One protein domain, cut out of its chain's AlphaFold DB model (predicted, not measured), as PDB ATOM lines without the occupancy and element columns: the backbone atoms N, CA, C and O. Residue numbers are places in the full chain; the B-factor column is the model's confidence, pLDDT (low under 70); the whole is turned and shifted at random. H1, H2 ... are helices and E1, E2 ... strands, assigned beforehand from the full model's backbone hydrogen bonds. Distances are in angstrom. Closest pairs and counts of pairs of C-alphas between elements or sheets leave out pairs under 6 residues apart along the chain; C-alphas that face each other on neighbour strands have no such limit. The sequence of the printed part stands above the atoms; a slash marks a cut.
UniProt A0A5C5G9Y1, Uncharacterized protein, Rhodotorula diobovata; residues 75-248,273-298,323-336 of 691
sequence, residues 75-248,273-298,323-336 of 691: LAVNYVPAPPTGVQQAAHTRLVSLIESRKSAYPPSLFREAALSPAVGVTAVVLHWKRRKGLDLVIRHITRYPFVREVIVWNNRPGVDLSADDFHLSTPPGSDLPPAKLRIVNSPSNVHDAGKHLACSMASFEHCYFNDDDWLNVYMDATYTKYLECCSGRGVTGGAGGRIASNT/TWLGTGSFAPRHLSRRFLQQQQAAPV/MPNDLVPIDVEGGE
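Overview. This is residues 75 to 248, 273 to 298 and 323 to 336 of the 691 residues of an uncharacterized protein of Rhodotorula diobovata (UniProt A0A5C5G9Y1). A strongly twisted sheet of six strands forms the core, with H3 packed on one face and H4 on the other; H1 packs beyond H3 with its later residues, H5 covers the E6 and E5 end of the sheet, and H6 starts beside H4 and sticks out with its last residues, 291 to 294, and the tail to 298. The 214 printed residues include six named helices and six named strands in the order H1, H2, E1, H3, E2, E3, H4, E4, H5, E5, E6, H6. The sheet runs E3, E2, E1, E4, E6, E5 and is mixed: E3, E2, E1 and E4 are parallel, and E6 is antiparallel to both E4 and E5. The class is mixed, helices and strands, with 97 residues, under half, in named elements. The whole is compact, with a radius of gyration of the C-alphas of 17.3 A and spans of 53 by 50 by 32 A.

Along the chain. H1, residues 86 to 101, begins with C-alpha 86 at (233.040, 230.188, 188.177) and is 22.9 A long from first to last C-alpha. H2 is residues 108 to 111. E1, residues 122 to 128, is 18.7 A long, beginning with C-alpha 122 at (213.277, 212.232, 163.951). H3, residues 132 to 142, is 15.5 A long. E2, residues 148 to 155, is 19.1 A long, and E3, residues 181 to 186, is 16.4 A long. H4 is residues 194 to 201. E4, residues 207 to 212, is 17.1 A long, and H5, residues 220 to 230, is 15.5 A long. E5 is residues 245 to 248 and E6 is residues 279 to 282. H6, residues 283 to 294, is 17.7 A long and ends with C-alpha 294 at (233.189, 200.096, 151.263).

Arrangement. E3 and E5 are the edge strands. N 151 and O 181 of E2 and E3 are 2.8 A apart, N 124 and O 150 of E1 and E2 2.8 A, N 125 and O 209 of E1 and E4 2.7 A, N 210 and O 279 of E4 and E6 2.8 A, and N 280 and O 245 of E6 and E5 2.8 A, each within hydrogen-bond range. E1, H3, E2 form a strand-helix-strand unit, two parallel neighbour strands with a helix between, with a right-handed crossover. Two units are split, with other strands between their two: E3, H4, E4 is right-handed and E4, H5, E5 left-handed. There are three layers, helices on both faces of the sheet: H3 and H5 on one face, H4 and H6 on the other. H3 has a height over the sheet of 9.4 A and runs along the strands, at 12 degrees to E1 on the local plane. H5 lies over E6 at a height of 8.2 A, slantwise to the strands at 38 degrees on the local plane; its closest C-alphas to E6 are those of Tyr 227 and Phe 280, 6.5 A apart. H4 and H6 touch, closest at the C-alphas of Ser 201 and Arg 287, 5.0 A, at a steep tilt of 52 degrees, opposite ways. H1 touches H3 with residues 95 to 99 alone, closest at the C-alphas of Ile 99 and His 141, 5.6 A, at a shallow tilt of 18 degrees, the same way. H1 and H2 are not on the sheet, and H2 touches no helix. Every O i to N i+4 pair is within hydrogen-bond range in H1, H3, H4 and H5; in H6 it is 7 of 8, and H2 is too short for such a pair.

Size, cuts and confidence. The C-alphas of Gly 86 and Gly 238, the two farthest apart, are 53.4 A apart. Residues 249 to 272 are not printed, with 8.3 A between C-alphas 248 and 273; residues 299 to 322 are not printed, with 32.6 A between C-alphas 298 and 323. The links E2 to E3 and H5 to E5 are long. Residues 323 to 336 hold no named element, but residues 328 to 329 pair antiparallel with 215 to 216, and 323 to 324 pair parallel with 247 to 248 of E5. The mean pLDDT of the printed part is 89.3; residues 113 to 117, 234 to 241, 296 to 298 and 335 to 336 are under 70.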
ATOM      1  N   LEU A  75     245.108 207.669 176.281       82.38
ATOM      2  CA  LEU A  75     245.037 209.017 176.854       82.38
ATOM      3  C   LEU A  75     243.605 209.379 177.271       82.38
ATOM      4  O   LEU A  75     243.412 210.026 178.300       82.38
ATOM      5  N   ALA A  76     242.603 208.950 176.505       81.19
ATOM      6  CA  ALA A  76     241.195 209.177 176.806       81.19
ATOM      7  C   ALA A  76     240.729 208.392 178.042       81.19
ATOM      8  O   ALA A  76     240.019 208.954 178.878       81.19
ATOM      9  N   VAL A  77     241.186 207.146 178.204       84.75
ATOM     10  CA  VAL A  77     240.933 206.322 179.402       84.75
ATOM     11  C   VAL A  77     241.479 207.004 180.659       84.75
ATOM     12  O   VAL A  77     240.830 207.001 181.701       84.75
ATOM     13  N   ASN A  78     242.643 207.647 180.554       84.31
ATOM     14  CA  ASN A  78     243.288 208.343 181.670       84.31
ATOM     15  C   ASN A  78     242.822 209.800 181.849       84.31
ATOM     16  O   ASN A  78     243.336 210.512 182.713       84.31
ATOM     17  N   TYR A  79     241.871 210.275 181.040       82.69
ATOM     18  CA  TYR A  79     241.405 211.655 181.108       82.69
ATOM     19  C   TYR A  79     240.549 211.900 182.356       82.69
ATOM     20  O   TYR A  79     239.481 211.303 182.531       82.69
ATOM     21  N   VAL A  80     240.985 212.861 183.173       82.56
ATOM     22  CA  VAL A  80     240.249 213.371 184.333       82.56
ATOM     23  C   VAL A  80     239.822 214.816 184.048       82.56
ATOM     24  O   VAL A  80     240.692 215.657 183.805       82.56
ATOM     25  N   PRO A  81     238.514 215.133 184.058       80.81
ATOM     26  CA  PRO A  81     238.046 216.495 183.827       80.81
ATOM     27  C   PRO A  81     238.460 217.410 184.981       80.81
ATOM     28  O   PRO A  81     238.396 217.025 186.152       80.81
ATOM     29  N   ALA A  82     238.854 218.642 184.659       85.44
ATOM     30  CA  ALA A  82     239.139 219.634 185.688       85.44
ATOM     31  C   ALA A  82     237.823 220.175 186.285       85.44
ATOM     32  O   ALA A  82     236.808 220.245 185.579       85.44
ATOM     33  N   PRO A  83     237.812 220.598 187.564       88.06
ATOM     34  CA  PRO A  83     236.651 221.261 188.146       88.06
ATOM     35  C   PRO A  83     236.224 222.485 187.312       88.06
ATOM     36  O   PRO A  83     237.088 223.216 186.822       88.06
ATOM     37  N   PRO A  84     234.912 222.737 187.147       89.69
ATOM     38  CA  PRO A  84     234.438 223.871 186.365       89.69
ATOM     39  C   PRO A  84     234.771 225.193 187.063       89.69
ATOM     40  O   PRO A  84     234.564 225.342 188.272       89.69
ATOM     41  N   THR A  85     235.220 226.177 186.288       92.06
ATOM     42  CA  THR A  85     235.465 227.543 186.774       92.06
ATOM     43  C   THR A  85     234.155 228.259 187.133       92.06
ATOM     44  O   THR A  85     233.072 227.855 186.704       92.06
ATOM     45  N   GLY A  86     234.227 229.373 187.873       93.56
ATOM     46  CA  GLY A  86     233.040 230.188 188.177       93.56
ATOM     47  C   GLY A  86     232.308 230.684 186.919       93.56
ATOM     48  O   GLY A  86     231.080 230.681 186.874       93.56
ATOM     49  N   VAL A  87     233.051 231.017 185.856       92.69
ATOM     50  CA  VAL A  87     232.484 231.408 184.551       92.69
ATOM     51  C   VAL A  87     231.707 230.253 183.918       92.69
ATOM     52  O   VAL A  87     230.602 230.458 183.421       92.69
ATOM     53  N   GLN A  88     232.242 229.032 183.985       92.69
ATOM     54  CA  GLN A  88     231.597 227.832 183.443       92.69
ATOM     55  C   GLN A  88     230.341 227.439 184.231       92.69
ATOM     56  O   GLN A  88     229.344 227.019 183.646       92.69
ATOM     57  N   GLN A  89     230.337 227.632 185.552       94.12
ATOM     58  CA  GLN A  89     229.147 227.417 186.386       94.12
ATOM     59  C   GLN A  89     228.040 228.441 186.082       94.12
ATOM     60  O   GLN A  89     226.864 228.081 185.956       94.12
ATOM     61  N   ALA A  90     228.408 229.712 185.896       94.81
ATOM     62  CA  ALA A  90     227.474 230.749 185.464       94.81
ATOM     63  C   ALA A  90     226.936 230.470 184.048       94.81
ATOM     64  O   ALA A  90     225.735 230.603 183.803       94.81
ATOM     65  N   ALA A  91     227.801 230.023 183.131       94.31
ATOM     66  CA  ALA A  91     227.410 229.614 181.785       94.31
ATOM     67  C   ALA A  91     226.414 228.448 181.821       94.31
ATOM     68  O   ALA A  91     225.375 228.530 181.175       94.31
ATOM     69  N   HIS A  92     226.671 227.422 182.635       95.25
ATOM     70  CA  HIS A  92     225.750 226.303 182.831       95.25
ATOM     71  C   HIS A  92     224.365 226.772 183.292       95.25
ATOM     72  O   HIS A  92     223.358 226.412 182.688       95.25
ATOM     73  N   THR A  93     224.306 227.634 184.311       96.31
ATOM     74  CA  THR A  93     223.038 228.176 184.834       96.31
ATOM     75  C   THR A  93     222.266 228.949 183.761       96.31
ATOM     76  O   THR A  93     221.064 228.750 183.585       96.31
ATOM     77  N   ARG A  94     222.965 229.787 182.983       97.06
ATOM     78  CA  ARG A  94     222.374 230.523 181.858       97.06
ATOM     79  C   ARG A  94     221.832 229.582 180.779       97.06
ATOM     80  O   ARG A  94     220.745 229.824 180.267       97.06
ATOM     81  N   LEU A  95     222.570 228.524 180.437       96.81
ATOM     82  CA  LEU A  95     222.148 227.543 179.434       96.81
ATOM     83  C   LEU A  95     220.928 226.746 179.895       96.81
ATOM     84  O   LEU A  95     220.013 226.548 179.103       96.81
ATOM     85  N   VAL A  96     220.862 226.356 181.169       96.69
ATOM     86  CA  VAL A  96     219.670 225.711 181.738       96.69
ATOM     87  C   VAL A  96     218.445 226.617 181.607       96.69
ATOM     88  O   VAL A  96     217.429 226.180 181.073       96.69
ATOM     89  N   SER A  97     218.558 227.887 182.010       97.19
ATOM     90  CA  SER A  97     217.460 228.858 181.889       97.19
ATOM     91  C   SER A  97     217.028 229.062 180.432       97.19
ATOM     92  O   SER A  97     215.832 229.064 180.136       97.19
ATOM     93  N   LEU A  98     217.993 229.157 179.513       95.88
ATOM     94  CA  LEU A  98     217.731 229.248 178.079       95.88
ATOM     95  C   LEU A  98     216.976 228.018 177.565       95.88
ATOM     96  O   LEU A  98     216.015 228.166 176.825       95.88
ATOM     97  N   ILE A  99     217.384 226.808 177.950       95.62
ATOM     98  CA  ILE A  99     216.715 225.565 177.542       95.62
ATOM     99  C   ILE A  99     215.285 225.523 178.091       95.62
ATOM    100  O   ILE A  99     214.342 225.218 177.360       95.62
ATOM    101  N   GLU A 100     215.103 225.857 179.366       94.44
ATOM    102  CA  GLU A 100     213.799 225.851 180.032       94.44
ATOM    103  C   GLU A 100     212.812 226.852 179.423       94.44
ATOM    104  O   GLU A 100     211.614 226.557 179.372       94.44
ATOM    105  N   SER A 101     213.297 227.984 178.900       93.62
ATOM    106  CA  SER A 101     212.456 228.984 178.238       93.62
ATOM    107  C   SER A 101     212.028 228.584 176.822       93.62
ATOM    108  O   SER A 101     211.101 229.184 176.275       93.62
ATOM    109  N   ARG A 102     212.677 227.592 176.192       91.94
ATOM    110  CA  ARG A 102     212.339 227.169 174.823       91.94
ATOM    111  C   ARG A 102     211.102 226.284 174.799       91.94
ATOM    112  O   ARG A 102     210.951 225.364 175.607       91.94
ATOM    113  N   LYS A 103     210.240 226.523 173.815       91.44
ATOM    114  CA  LYS A 103     209.065 225.705 173.514       91.44
ATOM    115  C   LYS A 103     208.935 225.584 172.004       91.44
ATOM    116  O   LYS A 103     209.012 226.597 171.320       91.44
ATOM    117  N   SER A 104     208.712 224.367 171.519       94.25
ATOM    118  CA  SER A 104     208.501 224.152 170.090       94.25
ATOM    119  C   SER A 104     207.186 224.785 169.619       94.25
ATOM    120  O   SER A 104     206.153 224.700 170.293       94.25
ATOM    121  N   ALA A 105     207.218 225.396 168.440       93.00
ATOM    122  CA  ALA A 105     206.071 225.888 167.696       93.00
ATOM    123  C   ALA A 105     205.238 224.749 167.080       93.00
ATOM    124  O   ALA A 105     204.064 224.960 166.755       93.00
ATOM    125  N   TYR A 106     205.811 223.547 166.945       92.50
ATOM    126  CA  TYR A 106     205.095 222.367 166.472       92.50
ATOM    127  C   TYR A 106     204.242 221.765 167.594       92.50
ATOM    128  O   TYR A 106     204.773 221.402 168.646       92.50
ATOM    129  N   PRO A 107     202.919 221.612 167.405       91.38
ATOM    130  CA  PRO A 107     202.083 220.994 168.419       91.38
ATOM    131  C   PRO A 107     202.357 219.481 168.521       91.38
ATOM    132  O   PRO A 107     202.445 218.805 167.491       91.38
ATOM    133  N   PRO A 108     202.422 218.917 169.743       91.12
ATOM    134  CA  PRO A 108     202.635 217.484 169.955       91.12
ATOM    135  C   PRO A 108     201.636 216.562 169.249       91.12
ATOM    136  O   PRO A 108     201.980 215.440 168.883       91.12
ATOM    137  N   SER A 109     200.408 217.036 169.018       88.25
ATOM    138  CA  SER A 109     199.360 216.282 168.326       88.25
ATOM    139  C   SER A 109     199.749 215.851 166.909       88.25
ATOM    140  O   SER A 109     199.250 214.833 166.443       88.25
ATOM    141  N   LEU A 110     200.679 216.555 166.247       89.00
ATOM    142  CA  LEU A 110     201.182 216.172 164.919       89.00
ATOM    143  C   LEU A 110     202.012 214.881 164.922       89.00
ATOM    144  O   LEU A 110     202.288 214.350 163.852       89.00
ATOM    145  N   PHE A 111     202.411 214.383 166.097       89.50
ATOM    146  CA  PHE A 111     203.332 213.252 166.243       89.50
ATOM    147  C   PHE A 111     202.724 212.059 166.998       89.50
ATOM    148  O   PHE A 111     203.466 211.168 167.412       89.50
ATOM    149  N   ARG A 112     201.397 212.039 167.206       80.56
ATOM    150  CA  ARG A 112     200.708 210.959 167.937       80.56
ATOM    151  C   ARG A 112     200.436 209.713 167.079       80.56
ATOM    152  O   ARG A 112     200.580 208.617 167.599       80.56
ATOM    153  N   GLU A 113     200.137 209.851 165.784       64.31
ATOM    154  CA  GLU A 113     199.828 208.744 164.853       64.31
ATOM    155  C   GLU A 113     200.225 209.103 163.405       64.31
ATOM    156  O   GLU A 113     200.476 210.273 163.112       64.31
ATOM    157  N   ALA A 114     200.282 208.115 162.495       52.84
ATOM    158  CA  ALA A 114     200.610 208.258 161.064       52.84
ATOM    159  C   ALA A 114     199.517 208.995 160.255       52.84
ATOM    160  O   ALA A 114     199.082 208.546 159.196       52.84
ATOM    161  N   ALA A 115     199.042 210.120 160.779       39.47
ATOM    162  CA  ALA A 115     198.123 211.009 160.102       39.47
ATOM    163  C   ALA A 115     198.813 211.664 158.898       39.47
ATOM    164  O   ALA A 115     200.037 211.781 158.846       39.47
ATOM    165  N   LEU A 116     197.996 212.135 157.958       52.88
ATOM    166  CA  LEU A 116     198.313 212.794 156.680       52.88
ATOM    167  C   LEU A 116     199.165 214.088 156.793       52.88
ATOM    168  O   LEU A 116     199.168 214.915 155.884       52.88
ATOM    169  N   SER A 117     199.861 214.304 157.911       62.94
ATOM    170  CA  SER A 117     200.690 215.472 158.174       62.94
ATOM    171  C   SER A 117     202.037 215.382 157.446       62.94
ATOM    172  O   SER A 117     202.663 214.320 157.427       62.94
ATOM    173  N   PRO A 118     202.551 216.502 156.900       73.44
ATOM    174  CA  PRO A 118     203.913 216.568 156.375       73.44
ATOM    175  C   PRO A 118     204.987 216.482 157.475       73.44
ATOM    176  O   PRO A 118     206.169 216.364 157.154       73.44
ATOM    177  N   ALA A 119     204.609 216.557 158.758       85.62
ATOM    178  CA  ALA A 119     205.534 216.407 159.875       85.62
ATOM    179  C   ALA A 119     206.048 214.960 159.987       85.62
ATOM    180  O   ALA A 119     205.314 213.993 159.800       85.62
ATOM    181  N   VAL A 120     207.331 214.814 160.315       90.06
ATOM    182  CA  VAL A 120     208.017 213.523 160.451       90.06
ATOM    183  C   VAL A 120     208.731 213.406 161.795       90.06
ATOM    184  O   VAL A 120     209.365 214.355 162.255       90.06
ATOM    185  N   GLY A 121     208.651 212.232 162.421       93.19
ATOM    186  CA  GLY A 121     209.474 211.913 163.587       93.19
ATOM    187  C   GLY A 121     210.951 211.777 163.211       93.19
ATOM    188  O   GLY A 121     211.283 211.343 162.104       93.19
ATOM    189  N   VAL A 122     211.828 212.150 164.139       96.88
ATOM    190  CA  VAL A 122     213.277 212.232 163.951       96.88
ATOM    191  C   VAL A 122     214.000 211.480 165.064       96.88
ATOM    192  O   VAL A 122     213.619 211.549 166.238       96.88
ATOM    193  N   THR A 123     215.080 210.806 164.685       98.56
ATOM    194  CA  THR A 123     216.097 210.309 165.610       98.56
ATOM    195  C   THR A 123     217.192 211.357 165.768       98.56
ATOM    196  O   THR A 123     217.907 211.658 164.813       98.56
ATOM    197  N   ALA A 124     217.364 211.909 166.963       98.56
ATOM    198  CA  ALA A 124     218.550 212.692 167.264       98.56
ATOM    199  C   ALA A 124     219.752 211.764 167.477       98.56
ATOM    200  O   ALA A 124     219.662 210.756 168.171       98.56
ATOM    201  N   VAL A 125     220.877 212.108 166.876       98.56
ATOM    202  CA  VAL A 125     222.164 211.437 166.976       98.56
ATOM    203  C   VAL A 125     223.119 212.420 167.625       98.56
ATOM    204  O   VAL A 125     223.465 213.440 167.027       98.56
ATOM    205  N   VAL A 126     223.516 212.109 168.855       97.88
ATOM    206  CA  VAL A 126     224.406 212.952 169.646       97.88
ATOM    207  C   VAL A 126     225.759 212.273 169.750       97.88
ATOM    208  O   VAL A 126     225.860 211.163 170.278       97.88
ATOM    209  N   LEU A 127     226.792 212.925 169.221       95.69
ATOM    210  CA  LEU A 127     228.161 212.445 169.350       95.69
ATOM    211  C   LEU A 127     228.744 212.946 170.669       95.69
ATOM    212  O   LEU A 127     228.822 214.151 170.897       95.69
ATOM    213  N   HIS A 128     229.158 212.021 171.528       93.94
ATOM    214  CA  HIS A 128     229.749 212.346 172.819       93.94
ATOM    215  C   HIS A 128     231.219 211.955 172.872       93.94
ATOM    216  O   HIS A 128     231.591 210.870 172.428       93.94
ATOM    217  N   TRP A 129     232.035 212.817 173.478       87.00
ATOM    218  CA  TRP A 129     233.424 212.526 173.809       87.00
ATOM    219  C   TRP A 129     233.699 212.703 175.305       87.00
ATOM    220  O   TRP A 129     233.500 211.786 176.087       87.00
ATOM    221  N   LYS A 130     234.184 213.868 175.740       83.75
ATOM    222  CA  LYS A 130     234.622 214.086 177.129       83.75
ATOM    223  C   LYS A 130     233.600 214.846 177.977       83.75
ATOM    224  O   LYS A 130     233.705 214.801 179.200       83.75
ATOM    225  N   ARG A 131     232.624 215.522 177.351       86.38
ATOM    226  CA  ARG A 131     231.802 216.564 177.990       86.38
ATOM    227  C   ARG A 131     230.465 216.048 178.505       86.38
ATOM    228  O   ARG A 131     229.459 216.127 177.805       86.38
ATOM    229  N   ARG A 132     230.421 215.511 179.725       89.88
ATOM    230  CA  ARG A 132     229.207 214.838 180.233       89.88
ATOM    231  C   ARG A 132     228.069 215.818 180.555       89.88
ATOM    232  O   ARG A 132     226.929 215.561 180.187       89.88
ATOM    233  N   LYS A 133     228.361 216.958 181.182       90.81
ATOM    234  CA  LYS A 133     227.404 218.058 181.403       90.81
ATOM    235  C   LYS A 133     226.974 218.699 180.093       90.81
ATOM    236  O   LYS A 133     225.827 219.104 179.966       90.81
ATOM    237  N   GLY A 134     227.885 218.795 179.122       92.50
ATOM    238  CA  GLY A 134     227.539 219.286 177.789       92.50
ATOM    239  C   GLY A 134     226.530 218.370 177.103       92.50
ATOM    240  O   GLY A 134     225.481 218.830 176.657       92.50
ATOM    241  N   LEU A 135     226.790 217.061 177.145       94.75
ATOM    242  CA  LEU A 135     225.873 216.032 176.669       94.75
ATOM    243  C   LEU A 135     224.498 216.104 177.356       94.75
ATOM    244  O   LEU A 135     223.483 216.060 176.663       94.75
ATOM    245  N   ASP A 136     224.451 216.253 178.683       95.31
ATOM    246  CA  ASP A 136     223.188 216.404 179.422       95.31
ATOM    247  C   ASP A 136     222.382 217.623 178.943       95.31
ATOM    248  O   ASP A 136     221.204 217.494 178.609       95.31
ATOM    249  N   LEU A 137     223.027 218.788 178.799       96.00
ATOM    250  CA  LEU A 137     222.378 219.999 178.282       96.00
ATOM    251  C   LEU A 137     221.830 219.799 176.862       96.00
ATOM    252  O   LEU A 137     220.705 220.217 176.576       96.00
ATOM    253  N   VAL A 138     222.587 219.136 175.979       96.50
ATOM    254  CA  VAL A 138     222.141 218.829 174.611       96.50
ATOM    255  C   VAL A 138     220.918 217.913 174.631       96.50
ATOM    256  O   VAL A 138     219.914 218.236 173.995       96.50
ATOM    257  N   ILE A 139     220.951 216.810 175.389       96.81
ATOM    258  CA  ILE A 139     219.823 215.868 175.491       96.81
ATOM    259  C   ILE A 139     218.592 216.566 176.073       96.81
ATOM    260  O   ILE A 139     217.489 216.449 175.525       96.81
ATOM    261  N   ARG A 140     218.771 217.338 177.148       96.06
ATOM    262  CA  ARG A 140     217.695 218.093 177.793       96.06
ATOM    263  C   ARG A 140     217.059 219.110 176.852       96.06
ATOM    264  O   ARG A 140     215.858 219.342 176.943       96.06
ATOM    265  N   HIS A 141     217.835 219.706 175.951       96.38
ATOM    266  CA  HIS A 141     217.347 220.657 174.954       96.38
ATOM    267  C   HIS A 141     216.583 219.988 173.814       96.38
ATOM    268  O   HIS A 141     215.417 220.307 173.581       96.38
ATOM    269  N   ILE A 142     217.210 219.035 173.122       96.56
ATOM    270  CA  ILE A 142     216.634 218.429 171.911       96.56
ATOM    271  C   ILE A 142     215.338 217.663 172.208       96.56
ATOM    272  O   ILE A 142     214.436 217.636 171.377       96.56
ATOM    273  N   THR A 143     215.203 217.091 173.409       95.69
ATOM    274  CA  THR A 143     214.003 216.338 173.822       95.69
ATOM    275  C   THR A 143     212.791 217.220 174.135       95.69
ATOM    276  O   THR A 143     211.678 216.712 174.259       95.69
ATOM    277  N   ARG A 144     212.956 218.551 174.177       95.44
ATOM    278  CA  ARG A 144     211.828 219.495 174.288       95.44
ATOM    279  C   ARG A 144     211.023 219.617 172.999       95.44
ATOM    280  O   ARG A 144     209.911 220.144 173.030       95.44
ATOM    281  N   TYR A 145     211.576 219.159 171.879       96.62
ATOM    282  CA  TYR A 145     210.953 219.261 170.569       96.62
ATOM    283  C   TYR A 145     210.172 217.980 170.255       96.62
ATOM    284  O   TYR A 145     210.753 216.894 170.243       96.62
ATOM    285  N   PRO A 146     208.859 218.062 169.972       95.56
ATOM    286  CA  PRO A 146     208.007 216.879 169.861       95.56
ATOM    287  C   PRO A 146     208.316 216.000 168.642       95.56
ATOM    288  O   PRO A 146     207.964 214.820 168.649       95.56
ATOM    289  N   PHE A 147     209.005 216.532 167.626       95.69
ATOM    290  CA  PHE A 147     209.496 215.742 166.496       95.69
ATOM    291  C   PHE A 147     210.708 214.865 166.843       95.69
ATOM    292  O   PHE A 147     210.985 213.929 166.097       95.69
ATOM    293  N   VAL A 148     211.420 215.103 167.952       97.31
ATOM    294  CA  VAL A 148     212.492 214.210 168.418       97.31
ATOM    295  C   VAL A 148     211.860 213.062 169.200       97.31
ATOM    296  O   VAL A 148     211.306 213.244 170.282       97.31
ATOM    297  N   ARG A 149     211.905 211.858 168.626       96.00
ATOM    298  CA  ARG A 149     211.222 210.667 169.165       96.00
ATOM    299  C   ARG A 149     212.191 209.596 169.655       96.00
ATOM    300  O   ARG A 149     211.834 208.765 170.488       96.00
ATOM    301  N   GLU A 150     213.418 209.633 169.161       97.81
ATOM    302  CA  GLU A 150     214.515 208.765 169.568       97.81
ATOM    303  C   GLU A 150     215.773 209.620 169.725       97.81
ATOM    304  O   GLU A 150     215.989 210.549 168.950       97.81
ATOM    305  N   VAL A 151     216.599 209.302 170.714       98.56
ATOM    306  CA  VAL A 151     217.939 209.858 170.886       98.56
ATOM    307  C   VAL A 151     218.915 208.692 170.906       98.56
ATOM    308  O   VAL A 151     218.777 207.778 171.717       98.56
ATOM    309  N   ILE A 152     219.902 208.714 170.017       98.56
ATOM    310  CA  ILE A 152     221.041 207.804 170.036       98.56
ATOM    311  C   ILE A 152     222.260 208.608 170.454       98.56
ATOM    312  O   ILE A 152     222.716 209.473 169.709       98.56
ATOM    313  N   VAL A 153     222.794 208.302 171.629       98.44
ATOM    314  CA  VAL A 153     224.087 208.823 172.064       98.44
ATOM    315  C   VAL A 153     225.154 207.844 171.609       98.44
ATOM    316  O   VAL A 153     225.155 206.682 172.023       98.44
ATOM    317  N   TRP A 154     226.060 208.307 170.756       98.00
ATOM    318  CA  TRP A 154     227.272 207.571 170.436       98.00
ATOM    319  C   TRP A 154     228.383 208.044 171.367       98.00
ATOM    320  O   TRP A 154     228.930 209.134 171.195       98.00
ATOM    321  N   ASN A 155     228.687 207.237 172.378       96.50
ATOM    322  CA  ASN A 155     229.734 207.530 173.340       96.50
ATOM    323  C   ASN A 155     231.081 207.078 172.777       96.50
ATOM    324  O   ASN A 155     231.375 205.884 172.739       96.50
ATOM    325  N   ASN A 156     231.893 208.038 172.335       92.75
ATOM    326  CA  ASN A 156     233.239 207.759 171.857       92.75
ATOM    327  C   ASN A 156     234.247 207.549 172.989       92.75
ATOM    328  O   ASN A 156     235.352 207.139 172.672       92.75
ATOM    329  N   ARG A 157     233.928 207.810 174.265       90.94
ATOM    330  CA  ARG A 157     234.900 207.767 175.368       90.94
ATOM    331  C   ARG A 157     235.251 206.331 175.778       90.94
ATOM    332  O   ARG A 157     234.459 205.698 176.478       90.94
ATOM    333  N   PRO A 158     236.450 205.823 175.447       89.75
ATOM    334  CA  PRO A 158     236.835 204.472 175.823       89.75
ATOM    335  C   PRO A 158     237.023 204.380 177.339       89.75
ATOM    336  O   PRO A 158     237.538 205.304 177.974       89.75
ATOM    337  N   GLY A 159     236.609 203.258 177.926       89.25
ATOM    338  CA  GLY A 159     236.759 202.988 179.360       89.25
ATOM    339  C   GLY A 159     235.755 203.699 180.274       89.25
ATOM    340  O   GLY A 159     235.820 203.512 181.486       89.25
ATOM    341  N   VAL A 160     234.821 204.481 179.725       90.69
ATOM    342  CA  VAL A 160     233.712 205.073 180.484       90.69
ATOM    343  C   VAL A 160     232.410 204.722 179.796       90.69
ATOM    344  O   VAL A 160     232.088 205.292 178.760       90.69
ATOM    345  N   ASP A 161     231.650 203.817 180.400       94.25
ATOM    346  CA  ASP A 161     230.322 203.473 179.914       94.25
ATOM    347  C   ASP A 161     229.287 204.469 180.431       94.25
ATOM    348  O   ASP A 161     229.241 204.795 181.618       94.25
ATOM    349  N   LEU A 162     228.441 204.934 179.515       95.94
ATOM    350  CA  LEU A 162     227.222 205.653 179.842       95.94
ATOM    351  C   LEU A 162     226.046 204.673 179.919       95.94
ATOM    352  O   LEU A 162     225.987 203.671 179.198       95.94
ATOM    353  N   SER A 163     225.086 205.001 180.768       95.69
ATOM    354  CA  SER A 163     223.843 204.277 181.009       95.69
ATOM    355  C   SER A 163     222.644 205.211 180.852       95.69
ATOM    356  O   SER A 163     222.776 206.433 180.885       95.69
ATOM    357  N   ALA A 164     221.451 204.652 180.639       92.44
ATOM    358  CA  ALA A 164     220.252 205.473 180.477       92.44
ATOM    359  C   ALA A 164     219.926 206.278 181.748       92.44
ATOM    360  O   ALA A 164     219.434 207.396 181.640       92.44
ATOM    361  N   ASP A 165     220.270 205.738 182.920       93.38
ATOM    362  CA  ASP A 165     220.056 206.368 184.227       93.38
ATOM    363  C   ASP A 165     220.922 207.620 184.435       93.38
ATOM    364  O   ASP A 165     220.640 208.431 185.314       93.38
ATOM    365  N   ASP A 166     221.945 207.819 183.598       92.62
ATOM    366  CA  ASP A 166     222.769 209.025 183.618       92.62
ATOM    367  C   ASP A 166     222.031 210.267 183.092       92.62
ATOM    368  O   ASP A 166     222.549 211.376 183.253       92.62
ATOM    369  N   PHE A 167     220.858 210.099 182.462       93.88
ATOM    370  CA  PHE A 167     220.121 211.168 181.790       93.88
ATOM    371  C   PHE A 167     218.631 211.161 182.139       93.88
ATOM    372  O   PHE A 167     217.948 210.140 182.073       93.88
ATOM    373  N   HIS A 168     218.081 212.345 182.406       88.56
ATOM    374  CA  HIS A 168     216.654 212.516 182.668       88.56
ATOM    375  C   HIS A 168     215.927 213.073 181.441       88.56
ATOM    376  O   HIS A 168     215.950 214.274 181.171       88.56
ATOM    377  N   LEU A 169     215.236 212.198 180.707       91.56
ATOM    378  CA  LEU A 169     214.433 212.598 179.553       91.56
ATOM    379  C   LEU A 169     213.017 212.962 180.000       91.56
ATOM    380  O   LEU A 169     212.230 212.108 180.404       91.56
ATOM    381  N   SER A 170     212.693 214.249 179.906       88.44
ATOM    382  CA  SER A 170     211.341 214.754 180.160       88.44
ATOM    383  C   SER A 170     210.471 214.647 178.907       88.44
ATOM    384  O   SER A 170     210.974 214.603 177.782       88.44
ATOM    385  N   THR A 171     209.150 214.632 179.088       92.38
ATOM    386  CA  THR A 171     208.227 214.825 177.966       92.38
ATOM    387  C   THR A 171     208.359 216.248 177.411       92.38
ATOM    388  O   THR A 171     208.726 217.171 178.152       92.38
ATOM    389  N   PRO A 172     208.058 216.471 176.116       92.88
ATOM    390  CA  PRO A 172     208.010 217.821 175.570       92.88
ATOM    391  C   PRO A 172     207.066 218.723 176.395       92.88
ATOM    392  O   PRO A 172     206.009 218.261 176.834       92.88
ATOM    393  N   PRO A 173     207.389 220.010 176.613       91.56
ATOM    394  CA  PRO A 173     206.574 220.890 177.449       91.56
ATOM    395  C   PRO A 173     205.117 220.997 176.976       91.56
ATOM    396  O   PRO A 173     204.850 221.359 175.830       91.56
ATOM    397  N   GLY A 174     204.164 220.738 177.879       88.75
ATOM    398  CA  GLY A 174     202.728 220.777 177.564       88.75
ATOM    399  C   GLY A 174     202.262 219.633 176.657       88.75
ATOM    400  O   GLY A 174     201.292 219.798 175.920       88.75
ATOM    401  N   SER A 175     202.975 218.505 176.681       90.25
ATOM    402  CA  SER A 175     202.705 217.317 175.877       90.25
ATOM    403  C   SER A 175     202.370 216.109 176.747       90.25
ATOM    404  O   SER A 175     202.944 215.920 177.817       90.25
ATOM    405  N   ASP A 176     201.494 215.257 176.231       89.88
ATOM    406  CA  ASP A 176     201.227 213.896 176.707       89.88
ATOM    407  C   ASP A 176     202.026 212.830 175.931       89.88
ATOM    408  O   ASP A 176     201.908 211.639 176.210       89.88
ATOM    409  N   LEU A 177     202.825 213.237 174.935       90.94
ATOM    410  CA  LEU A 177     203.709 212.319 174.228       90.94
ATOM    411  C   LEU A 177     204.684 211.685 175.226       90.94
ATOM    412  O   LEU A 177     205.218 212.403 176.074       90.94
ATOM    413  N   PRO A 178     205.010 210.390 175.075       93.19
ATOM    414  CA  PRO A 178     206.043 209.785 175.897       93.19
ATOM    415  C   PRO A 178     207.394 210.476 175.642       93.19
ATOM    416  O   PRO A 178     207.608 210.990 174.526       93.19
ATOM    417  N   PRO A 179     208.305 210.466 176.637       94.75
ATOM    418  CA  PRO A 179     209.674 210.928 176.452       94.75
ATOM    419  C   PRO A 179     210.332 210.222 175.264       94.75
ATOM    420  O   PRO A 179     209.977 209.089 174.923       94.75
ATOM    421  N   ALA A 180     211.290 210.890 174.624       95.88
ATOM    422  CA  ALA A 180     212.038 210.275 173.536       95.88
ATOM    423  C   ALA A 180     212.742 208.998 174.025       95.88
ATOM    424  O   ALA A 180     213.247 208.936 175.145       95.88
ATOM    425  N   LYS A 181     212.797 207.970 173.174       97.00
ATOM    426  CA  LYS A 181     213.518 206.737 173.499       97.00
ATOM    427  C   LYS A 181     215.021 207.010 173.478       97.00
ATOM    428  O   LYS A 181     215.551 207.339 172.421       97.00
ATOM    429  N   LEU A 182     215.705 206.823 174.603       97.75
ATOM    430  CA  LEU A 182     217.162 206.917 174.675       97.75
ATOM    431  C   LEU A 182     217.811 205.564 174.355       97.75
ATOM    432  O   LEU A 182     217.454 204.535 174.931       97.75
ATOM    433  N   ARG A 183     218.794 205.571 173.454       97.75
ATOM    434  CA  ARG A 183     219.719 204.463 173.209       97.75
ATOM    435  C   ARG A 183     221.147 204.981 173.313       97.75
ATOM    436  O   ARG A 183     221.489 205.976 172.688       97.75
ATOM    437  N   ILE A 184     221.983 204.282 174.064       98.19
ATOM    438  CA  ILE A 184     223.400 204.611 174.209       98.19
ATOM    439  C   ILE A 184     224.212 203.510 173.538       98.19
ATOM    440  O   ILE A 184     223.937 202.326 173.736       98.19
ATOM    441  N   VAL A 185     225.193 203.906 172.734       97.94
ATOM    442  CA  VAL A 185     226.194 203.008 172.158       97.94
ATOM    443  C   VAL A 185     227.547 203.388 172.749       97.94
ATOM    444  O   VAL A 185     228.107 204.418 172.384       97.94
ATOM    445  N   ASN A 186     228.049 202.569 173.675       97.31
ATOM    446  CA  ASN A 186     229.385 202.721 174.248       97.31
ATOM    447  C   ASN A 186     230.414 202.114 173.295       97.31
ATOM    448  O   ASN A 186     230.459 200.899 173.101       97.31
ATOM    449  N   SER A 187     231.198 202.977 172.650       95.00
ATOM    450  CA  SER A 187     232.233 202.553 171.718       95.00
ATOM    451  C   SER A 187     233.486 202.120 172.489       95.00
ATOM    452  O   SER A 187     233.945 202.858 173.359       95.00
ATOM    453  N   PRO A 188     234.102 200.969 172.158       91.62
ATOM    454  CA  PRO A 188     235.336 200.523 172.810       91.62
ATOM    455  C   PRO A 188     236.564 201.373 172.435       91.62
ATOM    456  O   PRO A 188     237.627 201.182 173.015       91.62
ATOM    457  N   SER A 189     236.434 202.274 171.457       90.44
ATOM    458  CA  SER A 189     237.486 203.162 170.944       90.44
ATOM    459  C   SER A 189     236.893 204.485 170.455       90.44
ATOM    460  O   SER A 189     235.719 204.514 170.060       90.44
ATOM    461  N   ASN A 190     237.700 205.544 170.356       89.69
ATOM    462  CA  ASN A 190     237.274 206.786 169.716       89.69
ATOM    463  C   ASN A 190     237.103 206.578 168.205       89.69
ATOM    464  O   ASN A 190     238.082 206.444 167.470       89.69
ATOM    465  N   VAL A 191     235.861 206.555 167.715       90.88
ATOM    466  CA  VAL A 191     235.595 206.493 166.266       90.88
ATOM    467  C   VAL A 191     235.256 207.859 165.662       90.88
ATOM    468  O   VAL A 191     234.865 207.923 164.495       90.88
ATOM    469  N   HIS A 192     235.443 208.942 166.426       90.00
ATOM    470  CA  HIS A 192     235.223 210.325 165.998       90.00
ATOM    471  C   HIS A 192     233.865 210.487 165.283       90.00
ATOM    472  O   HIS A 192     232.849 209.991 165.778       90.00
ATOM    473  N   ASP A 193     233.830 211.139 164.119       91.44
ATOM    474  CA  ASP A 193     232.602 211.457 163.384       91.44
ATOM    475  C   ASP A 193     231.910 210.222 162.796       91.44
ATOM    476  O   ASP A 193     230.704 210.242 162.547       91.44
ATOM    477  N   ALA A 194     232.627 209.102 162.619       93.06
ATOM    478  CA  ALA A 194     232.032 207.872 162.091       93.06
ATOM    479  C   ALA A 194     230.849 207.391 162.949       93.06
ATOM    480  O   ALA A 194     229.870 206.852 162.420       93.06
ATOM    481  N   GLY A 195     230.912 207.641 164.263       95.38
ATOM    482  CA  GLY A 195     229.853 207.307 165.212       95.38
ATOM    483  C   GLY A 195     228.496 207.912 164.846       95.38
ATOM    484  O   GLY A 195     227.473 207.232 164.953       95.38
ATOM    485  N   LYS A 196     228.478 209.140 164.302       96.69
ATOM    486  CA  LYS A 196     227.253 209.820 163.842       96.69
ATOM    487  C   LYS A 196     226.531 208.998 162.774       96.69
ATOM    488  O   LYS A 196     225.326 208.748 162.854       96.69
ATOM    489  N   HIS A 197     227.269 208.542 161.766       96.12
ATOM    490  CA  HIS A 197     226.688 207.827 160.631       96.12
ATOM    491  C   HIS A 197     226.310 206.390 160.972       96.12
ATOM    492  O   HIS A 197     225.275 205.914 160.503       96.12
ATOM    493  N   LEU A 198     227.092 205.728 161.830       96.56
ATOM    494  CA  LEU A 198     226.737 204.420 162.377       96.56
ATOM    495  C   LEU A 198     225.421 204.512 163.157       96.56
ATOM    496  O   LEU A 198     224.480 203.787 162.832       96.56
ATOM    497  N   ALA A 199     225.304 205.464 164.087       98.00
ATOM    498  CA  ALA A 199     224.083 205.714 164.851       98.00
ATOM    499  C   ALA A 199     222.878 206.038 163.952       98.00
ATOM    500  O   ALA A 199     221.835 205.392 164.065       98.00
ATOM    501  N   CYS A 200     223.016 206.980 163.012       98.12
ATOM    502  CA  CYS A 200     221.920 207.322 162.106       98.12
ATOM    503  C   CYS A 200     221.515 206.126 161.226       98.12
ATOM    504  O   CYS A 200     220.330 205.886 161.022       98.12
ATOM    505  N   SER A 201     222.465 205.312 160.750       97.06
ATOM    506  CA  SER A 201     222.155 204.140 159.917       97.06
ATOM    507  C   SER A 201     221.272 203.095 160.612       97.06
ATOM    508  O   SER A 201     220.480 202.431 159.942       97.06
ATOM    509  N   MET A 202     221.378 202.994 161.942       96.81
ATOM    510  CA  MET A 202     220.594 202.089 162.788       96.81
ATOM    511  C   MET A 202     219.400 202.773 163.471       96.81
ATOM    512  O   MET A 202     218.746 202.157 164.319       96.81
ATOM    513  N   ALA A 203     219.136 204.044 163.156       97.69
ATOM    514  CA  ALA A 203     218.025 204.817 163.700       97.69
ATOM    515  C   ALA A 203     216.678 204.162 163.396       97.69
ATOM    516  O   ALA A 203     216.507 203.551 162.341       97.69
ATOM    517  N   SER A 204     215.714 204.310 164.303       96.44
ATOM    518  CA  SER A 204     214.358 203.786 164.114       96.44
ATOM    519  C   SER A 204     213.546 204.628 163.119       96.44
ATOM    520  O   SER A 204     212.686 204.091 162.423       96.44
ATOM    521  N   PHE A 205     213.834 205.931 163.017       95.12
ATOM    522  CA  PHE A 205     213.154 206.864 162.114       95.12
ATOM    523  C   PHE A 205     213.926 207.068 160.801       95.12
ATOM    524  O   PHE A 205     215.146 206.933 160.747       95.12
ATOM    525  N   GLU A 206     213.220 207.446 159.727       93.88
ATOM    526  CA  GLU A 206     213.830 207.740 158.414       93.88
ATOM    527  C   GLU A 206     214.582 209.073 158.353       93.88
ATOM    528  O   GLU A 206     215.208 209.395 157.342       93.88
ATOM    529  N   HIS A 207     214.533 209.855 159.423       95.88
ATOM    530  CA  HIS A 207     215.103 211.189 159.498       95.88
ATOM    531  C   HIS A 207     215.988 211.271 160.737       95.88
ATOM    532  O   HIS A 207     215.575 210.869 161.826       95.88
ATOM    533  N   CYS A 208     217.197 211.794 160.561       98.12
ATOM    534  CA  CYS A 208     218.173 211.982 161.623       98.12
ATOM    535  C   CYS A 208     218.427 213.471 161.858       98.12
ATOM    536  O   CYS A 208     218.415 214.259 160.909       98.12
ATOM    537  N   TYR A 209     218.711 213.829 163.107       98.56
ATOM    538  CA  TYR A 209     219.254 215.122 163.509       98.56
ATOM    539  C   TYR A 209     220.620 214.909 164.165       98.56
ATOM    540  O   TYR A 209     220.706 214.135 165.104       98.56
ATOM    541  N   PHE A 210     221.676 215.561 163.690       98.31
ATOM    542  CA  PHE A 210     223.040 215.426 164.206       98.31
ATOM    543  C   PHE A 210     223.409 216.620 165.082       98.31
ATOM    544  O   PHE A 210     223.166 217.755 164.673       98.31
ATOM    545  N   ASN A 211     224.026 216.369 166.240       96.44
ATOM    546  CA  ASN A 211     224.569 217.402 167.125       96.44
ATOM    547  C   ASN A 211     225.763 216.851 167.924       96.44
ATOM    548  O   ASN A 211     225.738 215.694 168.347       96.44
ATOM    549  N   ASP A 212     226.782 217.671 168.152       94.12
ATOM    550  CA  ASP A 212     227.922 217.341 169.017       94.12
ATOM    551  C   ASP A 212     227.635 217.753 170.471       94.12
ATOM    552  O   ASP A 212     226.644 218.428 170.757       94.12
ATOM    553  N   ASP A 213     228.480 217.346 171.417       92.38
ATOM    554  CA  ASP A 213     228.303 217.639 172.847       92.38
ATOM    555  C   ASP A 213     228.712 219.065 173.275       92.38
ATOM    556  O   ASP A 213     228.757 219.365 174.472       92.38
ATOM    557  N   ASP A 214     228.992 219.955 172.316       90.94
ATOM    558  CA  ASP A 214     229.544 221.289 172.567       90.94
ATOM    559  C   ASP A 214     228.847 222.465 171.896       90.94
ATOM    560  O   ASP A 214     229.274 223.613 172.053       90.94
ATOM    561  N   TRP A 215     227.728 222.194 171.232       92.31
ATOM    562  CA  TRP A 215     226.887 223.212 170.627       92.31
ATOM    563  C   TRP A 215     225.433 223.017 171.013       92.31
ATOM    564  O   TRP A 215     224.894 221.912 170.973       92.31
ATOM    565  N   LEU A 216     224.776 224.126 171.329       93.88
ATOM    566  CA  LEU A 216     223.340 224.189 171.510       93.88
ATOM    567  C   LEU A 216     222.725 224.912 170.307       93.88
ATOM    568  O   LEU A 216     222.801 226.138 170.187       93.88
ATOM    569  N   ASN A 217     222.099 224.152 169.410       95.50
ATOM    570  CA  ASN A 217     221.318 224.727 168.323       95.50
ATOM    571  C   ASN A 217     219.937 225.148 168.840       95.50
ATOM    572  O   ASN A 217     219.038 224.323 168.984       95.50
ATOM    573  N   VAL A 218     219.757 226.437 169.114       95.56
ATOM    574  CA  VAL A 218     218.488 226.990 169.620       95.56
ATOM    575  C   VAL A 218     217.456 227.299 168.527       95.56
ATOM    576  O   VAL A 218     216.397 227.825 168.853       95.56
ATOM    577  N   TYR A 219     217.756 226.972 167.265       96.69
ATOM    578  CA  TYR A 219     216.921 227.257 166.093       96.69
ATOM    579  C   TYR A 219     216.340 225.974 165.465       96.69
ATOM    580  O   TYR A 219     216.371 225.775 164.248       96.69
ATOM    581  N   MET A 220     215.893 225.043 166.306       96.56
ATOM    582  CA  MET A 220     215.469 223.703 165.901       96.56
ATOM    583  C   MET A 220     214.203 223.701 165.046       96.56
ATOM    584  O   MET A 220     214.153 222.970 164.058       96.56
ATOM    585  N   ASP A 221     213.188 224.487 165.407       97.12
ATOM    586  CA  ASP A 221     211.920 224.528 164.677       97.12
ATOM    587  C   ASP A 221     212.098 225.131 163.281       97.12
ATOM    588  O   ASP A 221     211.546 224.615 162.305       97.12
ATOM    589  N   ALA A 222     212.894 226.194 163.165       96.81
ATOM    590  CA  ALA A 222     213.222 226.826 161.897       96.81
ATOM    591  C   ALA A 222     214.020 225.871 160.995       96.81
ATOM    592  O   ALA A 222     213.655 225.663 159.832       96.81
ATOM    593  N   THR A 223     215.059 225.211 161.522       96.31
ATOM    594  CA  THR A 223     215.833 224.228 160.742       96.31
ATOM    595  C   THR A 223     214.989 223.021 160.352       96.31
ATOM    596  O   THR A 223     215.096 222.541 159.221       96.31
ATOM    597  N   TYR A 224     214.112 222.550 161.239       96.75
ATOM    598  CA  TYR A 224     213.184 221.464 160.945       96.75
ATOM    599  C   TYR A 224     212.154 221.869 159.876       96.75
ATOM    600  O   TYR A 224     211.938 221.128 158.919       96.75
ATOM    601  N   THR A 225     211.597 223.082 159.953       94.38
ATOM    602  CA  THR A 225     210.696 223.639 158.926       94.38
ATOM    603  C   THR A 225     211.372 223.665 157.562       94.38
ATOM    604  O   THR A 225     210.815 223.181 156.573       94.38
ATOM    605  N   LYS A 226     212.606 224.176 157.522       93.56
ATOM    606  CA  LYS A 226     213.430 224.190 156.317       93.56
ATOM    607  C   LYS A 226     213.665 222.773 155.797       93.56
ATOM    608  O   LYS A 226     213.487 222.518 154.607       93.56
ATOM    609  N   TYR A 227     214.014 221.840 156.680       94.38
ATOM    610  CA  TYR A 227     214.223 220.441 156.326       94.38
ATOM    611  C   TYR A 227     212.984 219.817 155.665       94.38
ATOM    612  O   TYR A 227     213.098 219.188 154.608       94.38
ATOM    613  N   LEU A 228     211.798 220.037 156.239       90.94
ATOM    614  CA  LEU A 228     210.537 219.554 155.678       90.94
ATOM    615  C   LEU A 228     210.255 220.137 154.289       90.94
ATOM    616  O   LEU A 228     209.827 219.392 153.409       90.94
ATOM    617  N   GLU A 229     210.519 221.430 154.083       86.44
ATOM    618  CA  GLU A 229     210.245 222.126 152.820       86.44
ATOM    619  C   GLU A 229     211.072 221.581 151.646       86.44
ATOM    620  O   GLU A 229     210.553 221.430 150.541       86.44
ATOM    621  N   CYS A 230     212.358 221.294 151.864       83.75
ATOM    622  CA  CYS A 230     213.311 221.127 150.761       83.75
ATOM    623  C   CYS A 230     214.027 219.781 150.691       83.75
ATOM    624  O   CYS A 230     214.672 219.485 149.679       83.75
ATOM    625  N   CYS A 231     214.036 219.041 151.798       87.31
ATOM    626  CA  CYS A 231     215.176 218.190 152.116       87.31
ATOM    627  C   CYS A 231     214.783 216.836 152.721       87.31
ATOM    628  O   CYS A 231     215.534 215.871 152.587       87.31
ATOM    629  N   SER A 232     213.582 216.714 153.287       83.88
ATOM    630  CA  SER A 232     213.040 215.468 153.846       83.88
ATOM    631  C   SER A 232     212.890 214.330 152.828       83.88
ATOM    632  O   SER A 232     212.784 213.170 153.218       83.88
ATOM    633  N   GLY A 233     212.882 214.642 151.527       72.50
ATOM    634  CA  GLY A 233     212.590 213.682 150.459       72.50
ATOM    635  C   GLY A 233     211.092 213.444 150.232       72.50
ATOM    636  O   GLY A 233     210.739 212.620 149.398       72.50
ATOM    637  N   ARG A 234     210.215 214.175 150.941       62.06
ATOM    638  CA  ARG A 234     208.748 214.176 150.758       62.06
ATOM    639  C   ARG A 234     208.215 215.461 150.093       62.06
ATOM    640  O   ARG A 234     207.027 215.749 150.170       62.06
ATOM    641  N   GLY A 235     209.094 216.259 149.486       48.38
ATOM    642  CA  GLY A 235     208.749 217.562 148.908       48.38
ATOM    643  C   GLY A 235     207.961 217.489 147.593       48.38
ATOM    644  O   GLY A 235     208.052 216.519 146.843       48.38
ATOM    645  N   VAL A 236     207.253 218.586 147.300       39.12
ATOM    646  CA  VAL A 236     206.373 218.868 146.140       39.12
ATOM    647  C   VAL A 236     207.043 218.666 144.762       39.12
ATOM    648  O   VAL A 236     206.365 218.635 143.743       39.12
ATOM    649  N   THR A 237     208.364 218.481 144.700       39.44
ATOM    650  CA  THR A 237     209.143 218.400 143.451       39.44
ATOM    651  C   THR A 237     209.561 216.985 143.023       39.44
ATOM    652  O   THR A 237     210.386 216.850 142.125       39.44
ATOM    653  N   GLY A 238     209.011 215.917 143.616       35.06
ATOM    654  CA  GLY A 238     209.102 214.551 143.057       35.06
ATOM    655  C   GLY A 238     210.505 213.919 142.974       35.06
ATOM    656  O   GLY A 238     210.661 212.853 142.384       35.06
ATOM    657  N   GLY A 239     211.536 214.537 143.558       47.69
ATOM    658  CA  GLY A 239     212.907 214.020 143.540       47.69
ATOM    659  C   GLY A 239     213.194 213.052 144.692       47.69
ATOM    660  O   GLY A 239     213.156 213.440 145.857       47.69
ATOM    661  N   ALA A 240     213.574 211.813 144.374       50.19
ATOM    662  CA  ALA A 240     213.871 210.728 145.321       50.19
ATOM    663  C   ALA A 240     215.178 210.886 146.150       50.19
ATOM    664  O   ALA A 240     215.722 209.899 146.638       50.19
ATOM    665  N   GLY A 241     215.722 212.097 146.314       66.81
ATOM    666  CA  GLY A 241     217.098 212.311 146.790       66.81
ATOM    667  C   GLY A 241     217.229 213.365 147.883       66.81
ATOM    668  O   GLY A 241     217.884 214.376 147.655       66.81
ATOM    669  N   GLY A 242     216.582 213.155 149.038       82.81
ATOM    670  CA  GLY A 242     216.585 214.105 150.160       82.81
ATOM    671  C   GLY A 242     217.975 214.660 150.529       82.81
ATOM    672  O   GLY A 242     219.008 214.072 150.222       82.81
ATOM    673  N   ARG A 243     217.998 215.826 151.182       89.81
ATOM    674  CA  ARG A 243     219.192 216.669 151.372       89.81
ATOM    675  C   ARG A 243     219.491 216.943 152.840       89.81
ATOM    676  O   ARG A 243     218.655 216.709 153.710       89.81
ATOM    677  N   ILE A 244     220.683 217.473 153.095       94.69
ATOM    678  CA  ILE A 244     221.086 217.961 154.415       94.69
ATOM    679  C   ILE A 244     220.569 219.394 154.589       94.69
ATOM    680  O   ILE A 244     220.760 220.218 153.695       94.69
ATOM    681  N   ALA A 245     219.946 219.684 155.731       95.56
ATOM    682  CA  ALA A 245     219.622 221.036 156.184       95.56
ATOM    683  C   ALA A 245     220.363 221.309 157.500       95.56
ATOM    684  O   ALA A 245     220.170 220.582 158.471       95.56
ATOM    685  N   SER A 246     221.223 222.320 157.528       95.69
ATOM    686  CA  SER A 246     222.187 222.565 158.602       95.69
ATOM    687  C   SER A 246     222.143 224.014 159.074       95.69
ATOM    688  O   SER A 246     221.991 224.934 158.264       95.69
ATOM    689  N   ASN A 247     222.309 224.217 160.378       94.62
ATOM    690  CA  ASN A 247     222.691 225.514 160.924       94.62
ATOM    691  C   ASN A 247     224.196 225.572 161.112       94.62
ATOM    692  O   ASN A 247     224.827 224.569 161.414       94.62
ATOM    693  N   THR A 248     224.768 226.761 160.972       93.75
ATOM    694  CA  THR A 248     226.194 226.965 161.213       93.75
ATOM    695  C   THR A 248     226.475 228.406 161.632       93.75
ATOM    696  O   THR A 248     225.589 229.254 161.573       93.75
ATOM    697  N   THR A 273     229.447 220.745 154.516       93.62
ATOM    698  CA  THR A 273     228.785 221.266 155.722       93.62
ATOM    699  C   THR A 273     229.246 220.521 156.972       93.62
ATOM    700  O   THR A 273     229.397 219.299 156.942       93.62
ATOM    701  N   TRP A 274     229.441 221.258 158.064       90.44
ATOM    702  CA  TRP A 274     229.763 220.724 159.385       90.44
ATOM    703  C   TRP A 274     228.497 220.280 160.127       90.44
ATOM    704  O   TRP A 274     227.654 221.108 160.471       90.44
ATOM    705  N   LEU A 275     228.356 218.981 160.412       93.44
ATOM    706  CA  LEU A 275     227.102 218.443 160.951       93.44
ATOM    707  C   LEU A 275     226.895 218.725 162.441       93.44
ATOM    708  O   LEU A 275     225.758 218.933 162.866       93.44
ATOM    709  N   GLY A 276     227.987 218.755 163.208       91.69
ATOM    710  CA  GLY A 276     227.999 218.816 164.676       91.69
ATOM    711  C   GLY A 276     227.283 220.003 165.323       91.69
ATOM    712  O   GLY A 276     226.950 219.962 166.500       91.69
ATOM    713  N   THR A 277     226.986 221.045 164.551       91.75
ATOM    714  CA  THR A 277     226.315 222.261 165.039       91.75
ATOM    715  C   THR A 277     224.785 222.229 164.918       91.75
ATOM    716  O   THR A 277     224.116 223.222 165.207       91.75
ATOM    717  N   GLY A 278     224.220 221.089 164.508       95.62
ATOM    718  CA  GLY A 278     222.785 220.893 164.354       95.62
ATOM    719  C   GLY A 278     222.382 220.762 162.891       95.62
ATOM    720  O   GLY A 278     222.226 221.761 162.185       95.62
ATOM    721  N   SER A 279     222.178 219.527 162.433       97.44
ATOM    722  CA  SER A 279     221.844 219.241 161.030       97.44
ATOM    723  C   SER A 279     220.809 218.132 160.885       97.44
ATOM    724  O   SER A 279     220.960 217.070 161.473       97.44
ATOM    725  N   PHE A 280     219.794 218.330 160.048       97.94
ATOM    726  CA  PHE A 280     218.852 217.285 159.653       97.94
ATOM    727  C   PHE A 280     219.274 216.631 158.343       97.94
ATOM    728  O   PHE A 280     219.660 217.313 157.390       97.94
ATOM    729  N   ALA A 281     219.142 215.309 158.262       96.62
ATOM    730  CA  ALA A 281     219.318 214.572 157.018       96.62
ATOM    731  C   ALA A 281     218.471 213.289 157.001       96.62
ATOM    732  O   ALA A 281     218.224 212.696 158.054       96.62
ATOM    733  N   PRO A 282     218.043 212.803 155.825       95.12
ATOM    734  CA  PRO A 282     217.445 211.480 155.722       95.12
ATOM    735  C   PRO A 282     218.425 210.369 156.128       95.12
ATOM    736  O   PRO A 282     219.596 210.373 155.735       95.12
ATOM    737  N   ARG A 283     217.921 209.348 156.824       95.44
ATOM    738  CA  ARG A 283     218.668 208.162 157.262       95.44
ATOM    739  C   ARG A 283     219.375 207.451 156.114       95.44
ATOM    740  O   ARG A 283     220.511 206.992 156.264       95.44
ATOM    741  N   HIS A 284     218.722 207.371 154.953       92.88
ATOM    742  CA  HIS A 284     219.287 206.699 153.785       92.88
ATOM    743  C   HIS A 284     220.609 207.333 153.319       92.88
ATOM    744  O   HIS A 284     221.438 206.612 152.770       92.88
ATOM    745  N   LEU A 285     220.854 208.627 153.583       93.62
ATOM    746  CA  LEU A 285     222.138 209.257 153.264       93.62
ATOM    747  C   LEU A 285     223.274 208.651 154.095       93.62
ATOM    748  O   LEU A 285     224.318 208.340 153.533       93.62
ATOM    749  N   SER A 286     223.067 208.407 155.396       95.69
ATOM    750  CA  SER A 286     224.080 207.750 156.242       95.69
ATOM    751  C   SER A 286     224.273 206.282 155.865       95.69
ATOM    752  O   SER A 286     225.406 205.820 155.776       95.69
ATOM    753  N   ARG A 287     223.192 205.548 155.554       94.00
ATOM    754  CA  ARG A 287     223.295 204.157 155.065       94.00
ATOM    755  C   ARG A 287     224.089 204.072 153.762       94.00
ATOM    756  O   ARG A 287     224.975 203.231 153.636       94.00
ATOM    757  N   ARG A 288     223.787 204.962 152.814       91.56
ATOM    758  CA  ARG A 288     224.505 205.066 151.542       91.56
ATOM    759  C   ARG A 288     225.958 205.453 151.763       91.56
ATOM    760  O   ARG A 288     226.825 204.858 151.145       91.56
ATOM    761  N   PHE A 289     226.238 206.387 152.666       93.00
ATOM    762  CA  PHE A 289     227.608 206.771 152.990       93.00
ATOM    763  C   PHE A 289     228.433 205.595 153.521       93.00
ATOM    764  O   PHE A 289     229.528 205.355 153.025       93.00
ATOM    765  N   LEU A 290     227.888 204.783 154.433       92.00
ATOM    766  CA  LEU A 290     228.571 203.570 154.903       92.00
ATOM    767  C   LEU A 290     228.839 202.566 153.763       92.00
ATOM    768  O   LEU A 290     229.888 201.927 153.743       92.00
ATOM    769  N   GLN A 291     227.939 202.463 152.779       89.25
ATOM    770  CA  GLN A 291     228.172 201.663 151.568       89.25
ATOM    771  C   GLN A 291     229.256 202.282 150.671       89.25
ATOM    772  O   GLN A 291     230.112 201.562 150.166       89.25
ATOM    773  N   GLN A 292     229.257 203.608 150.499       88.56
ATOM    774  CA  GLN A 292     230.267 204.336 149.721       88.56
ATOM    775  C   GLN A 292     231.674 204.134 150.294       88.56
ATOM    776  O   GLN A 292     232.615 203.968 149.527       88.56
ATOM    777  N   GLN A 293     231.822 204.089 151.622       87.25
ATOM    778  CA  GLN A 293     233.111 203.818 152.274       87.25
ATOM    779  C   GLN A 293     233.698 202.445 151.907       87.25
ATOM    780  O   GLN A 293     234.919 202.281 151.903       87.25
ATOM    781  N   GLN A 294     232.831 201.474 151.605       80.19
ATOM    782  CA  GLN A 294     233.189 200.096 151.263       80.19
ATOM    783  C   GLN A 294     233.250 199.852 149.746       80.19
ATOM    784  O   GLN A 294     233.778 198.830 149.309       80.19
ATOM    785  N   ALA A 295     232.706 200.763 148.934       72.06
ATOM    786  CA  ALA A 295     232.586 200.585 147.494       72.06
ATOM    787  C   ALA A 295     233.927 200.817 146.771       72.06
ATOM    788  O   ALA A 295     234.597 201.836 146.944       72.06
ATOM    789  N   ALA A 296     234.304 199.873 145.903       50.09
ATOM    790  CA  ALA A 296     235.405 200.033 144.953       50.09
ATOM    791  C   ALA A 296     235.088 201.180 143.966       50.09
ATOM    792  O   ALA A 296     233.921 201.360 143.612       50.09
ATOM    793  N   PRO A 297     236.082 201.968 143.509       59.88
ATOM    794  CA  PRO A 297     237.487 201.596 143.332       59.88
ATOM    795  C   PRO A 297     238.459 202.089 144.414       59.88
ATOM    796  O   PRO A 297     239.641 201.758 144.325       59.88
ATOM    797  N   VAL A 298     238.012 202.865 145.412       65.62
ATOM    798  CA  VAL A 298     238.901 203.385 146.466       65.62
ATOM    799  C   VAL A 298     238.188 203.448 147.820       65.62
ATOM    800  O   VAL A 298     237.489 204.415 148.119       65.62
ATOM    801  N   MET A 323     222.176 227.492 156.925       94.94
ATOM    802  CA  MET A 323     221.675 228.724 157.510       94.94
ATOM    803  C   MET A 323     222.674 229.264 158.546       94.94
ATOM    804  O   MET A 323     222.886 228.608 159.570       94.94
ATOM    805  N   PRO A 324     223.331 230.414 158.293       95.25
ATOM    806  CA  PRO A 324     224.182 231.059 159.284       95.25
ATOM    807  C   PRO A 324     223.346 231.658 160.419       95.25
ATOM    808  O   PRO A 324     222.403 232.386 160.130       95.25
ATOM    809  N   ASN A 325     223.722 231.410 161.675       92.12
ATOM    810  CA  ASN A 325     223.174 232.070 162.869       92.12
ATOM    811  C   ASN A 325     224.213 232.135 163.996       92.12
ATOM    812  O   ASN A 325     225.181 231.373 164.007       92.12
ATOM    813  N   ASP A 326     223.938 232.958 165.004       88.38
ATOM    814  CA  ASP A 326     224.649 232.928 166.282       88.38
ATOM    815  C   ASP A 326     224.271 231.665 167.070       88.38
ATOM    816  O   ASP A 326     223.226 231.599 167.726       88.38
ATOM    817  N   LEU A 327     225.112 230.636 166.971       90.00
ATOM    818  CA  LEU A 327     224.986 229.404 167.744       90.00
ATOM    819  C   LEU A 327     225.565 229.566 169.147       90.00
ATOM    820  O   LEU A 327     226.473 230.362 169.379       90.00
ATOM    821  N   VAL A 328     225.056 228.767 170.084       93.31
ATOM    822  CA  VAL A 328     225.427 228.873 171.494       93.31
ATOM    823  C   VAL A 328     226.446 227.780 171.843       93.31
ATOM    824  O   VAL A 328     226.075 226.604 171.872       93.31
ATOM    825  N   PRO A 329     227.721 228.124 172.105       92.56
ATOM    826  CA  PRO A 329     228.716 227.143 172.521       92.56
ATOM    827  C   PRO A 329     228.448 226.667 173.952       92.56
ATOM    828  O   PRO A 329     228.003 227.436 174.813       92.56
ATOM    829  N   ILE A 330     228.775 225.407 174.223       91.94
ATOM    830  CA  ILE A 330     228.648 224.801 175.547       91.94
ATOM    831  C   ILE A 330     230.036 224.702 176.188       91.94
ATOM    832  O   ILE A 330     230.787 223.750 175.976       91.94
ATOM    833  N   ASP A 331     230.370 225.706 176.998       89.62
ATOM    834  CA  ASP A 331     231.599 225.751 177.798       89.62
ATOM    835  C   ASP A 331     231.247 225.711 179.293       89.62
ATOM    836  O   ASP A 331     231.069 226.740 179.947       89.62
ATOM    837  N   VAL A 332     231.042 224.494 179.809       87.81
ATOM    838  CA  VAL A 332     230.530 224.240 181.174       87.81
ATOM    839  C   VAL A 332     231.383 223.253 181.985       87.81
ATOM    840  O   VAL A 332     231.048 222.935 183.128       87.81
ATOM    841  N   GLU A 333     232.492 222.772 181.417       84.06
ATOM    842  CA  GLU A 333     233.405 221.806 182.039       84.06
ATOM    843  C   GLU A 333     234.868 222.206 181.857       84.06
ATOM    844  O   GLU A 333     235.256 222.720 180.810       84.06
ATOM    845  N   GLY A 334     235.691 221.974 182.881       70.75
ATOM    846  CA  GLY A 334     237.110 222.313 182.851       70.75
ATOM    847  C   GLY A 334     237.960 221.303 182.070       70.75
ATOM    848  O   GLY A 334     237.661 220.111 182.021       70.75
ATOM    849  N   GLY A 335     239.086 221.775 181.531       68.00
ATOM    850  CA  GLY A 335     240.110 220.957 180.871       68.00
ATOM    851  C   GLY A 335     240.108 221.051 179.342       68.00
ATOM    852  O   GLY A 335     239.340 221.795 178.733       68.00
ATOM    853  N   GLU A 336     240.998 220.288 178.709       63.50
ATOM    854  CA  GLU A 336     241.080 220.189 177.250       63.50
ATOM    855  C   GLU A 336     239.996 219.228 176.731       63.50
ATOM    856  O   GLU A 336     240.156 218.004 176.690       63.50
TER     857      GLU A 336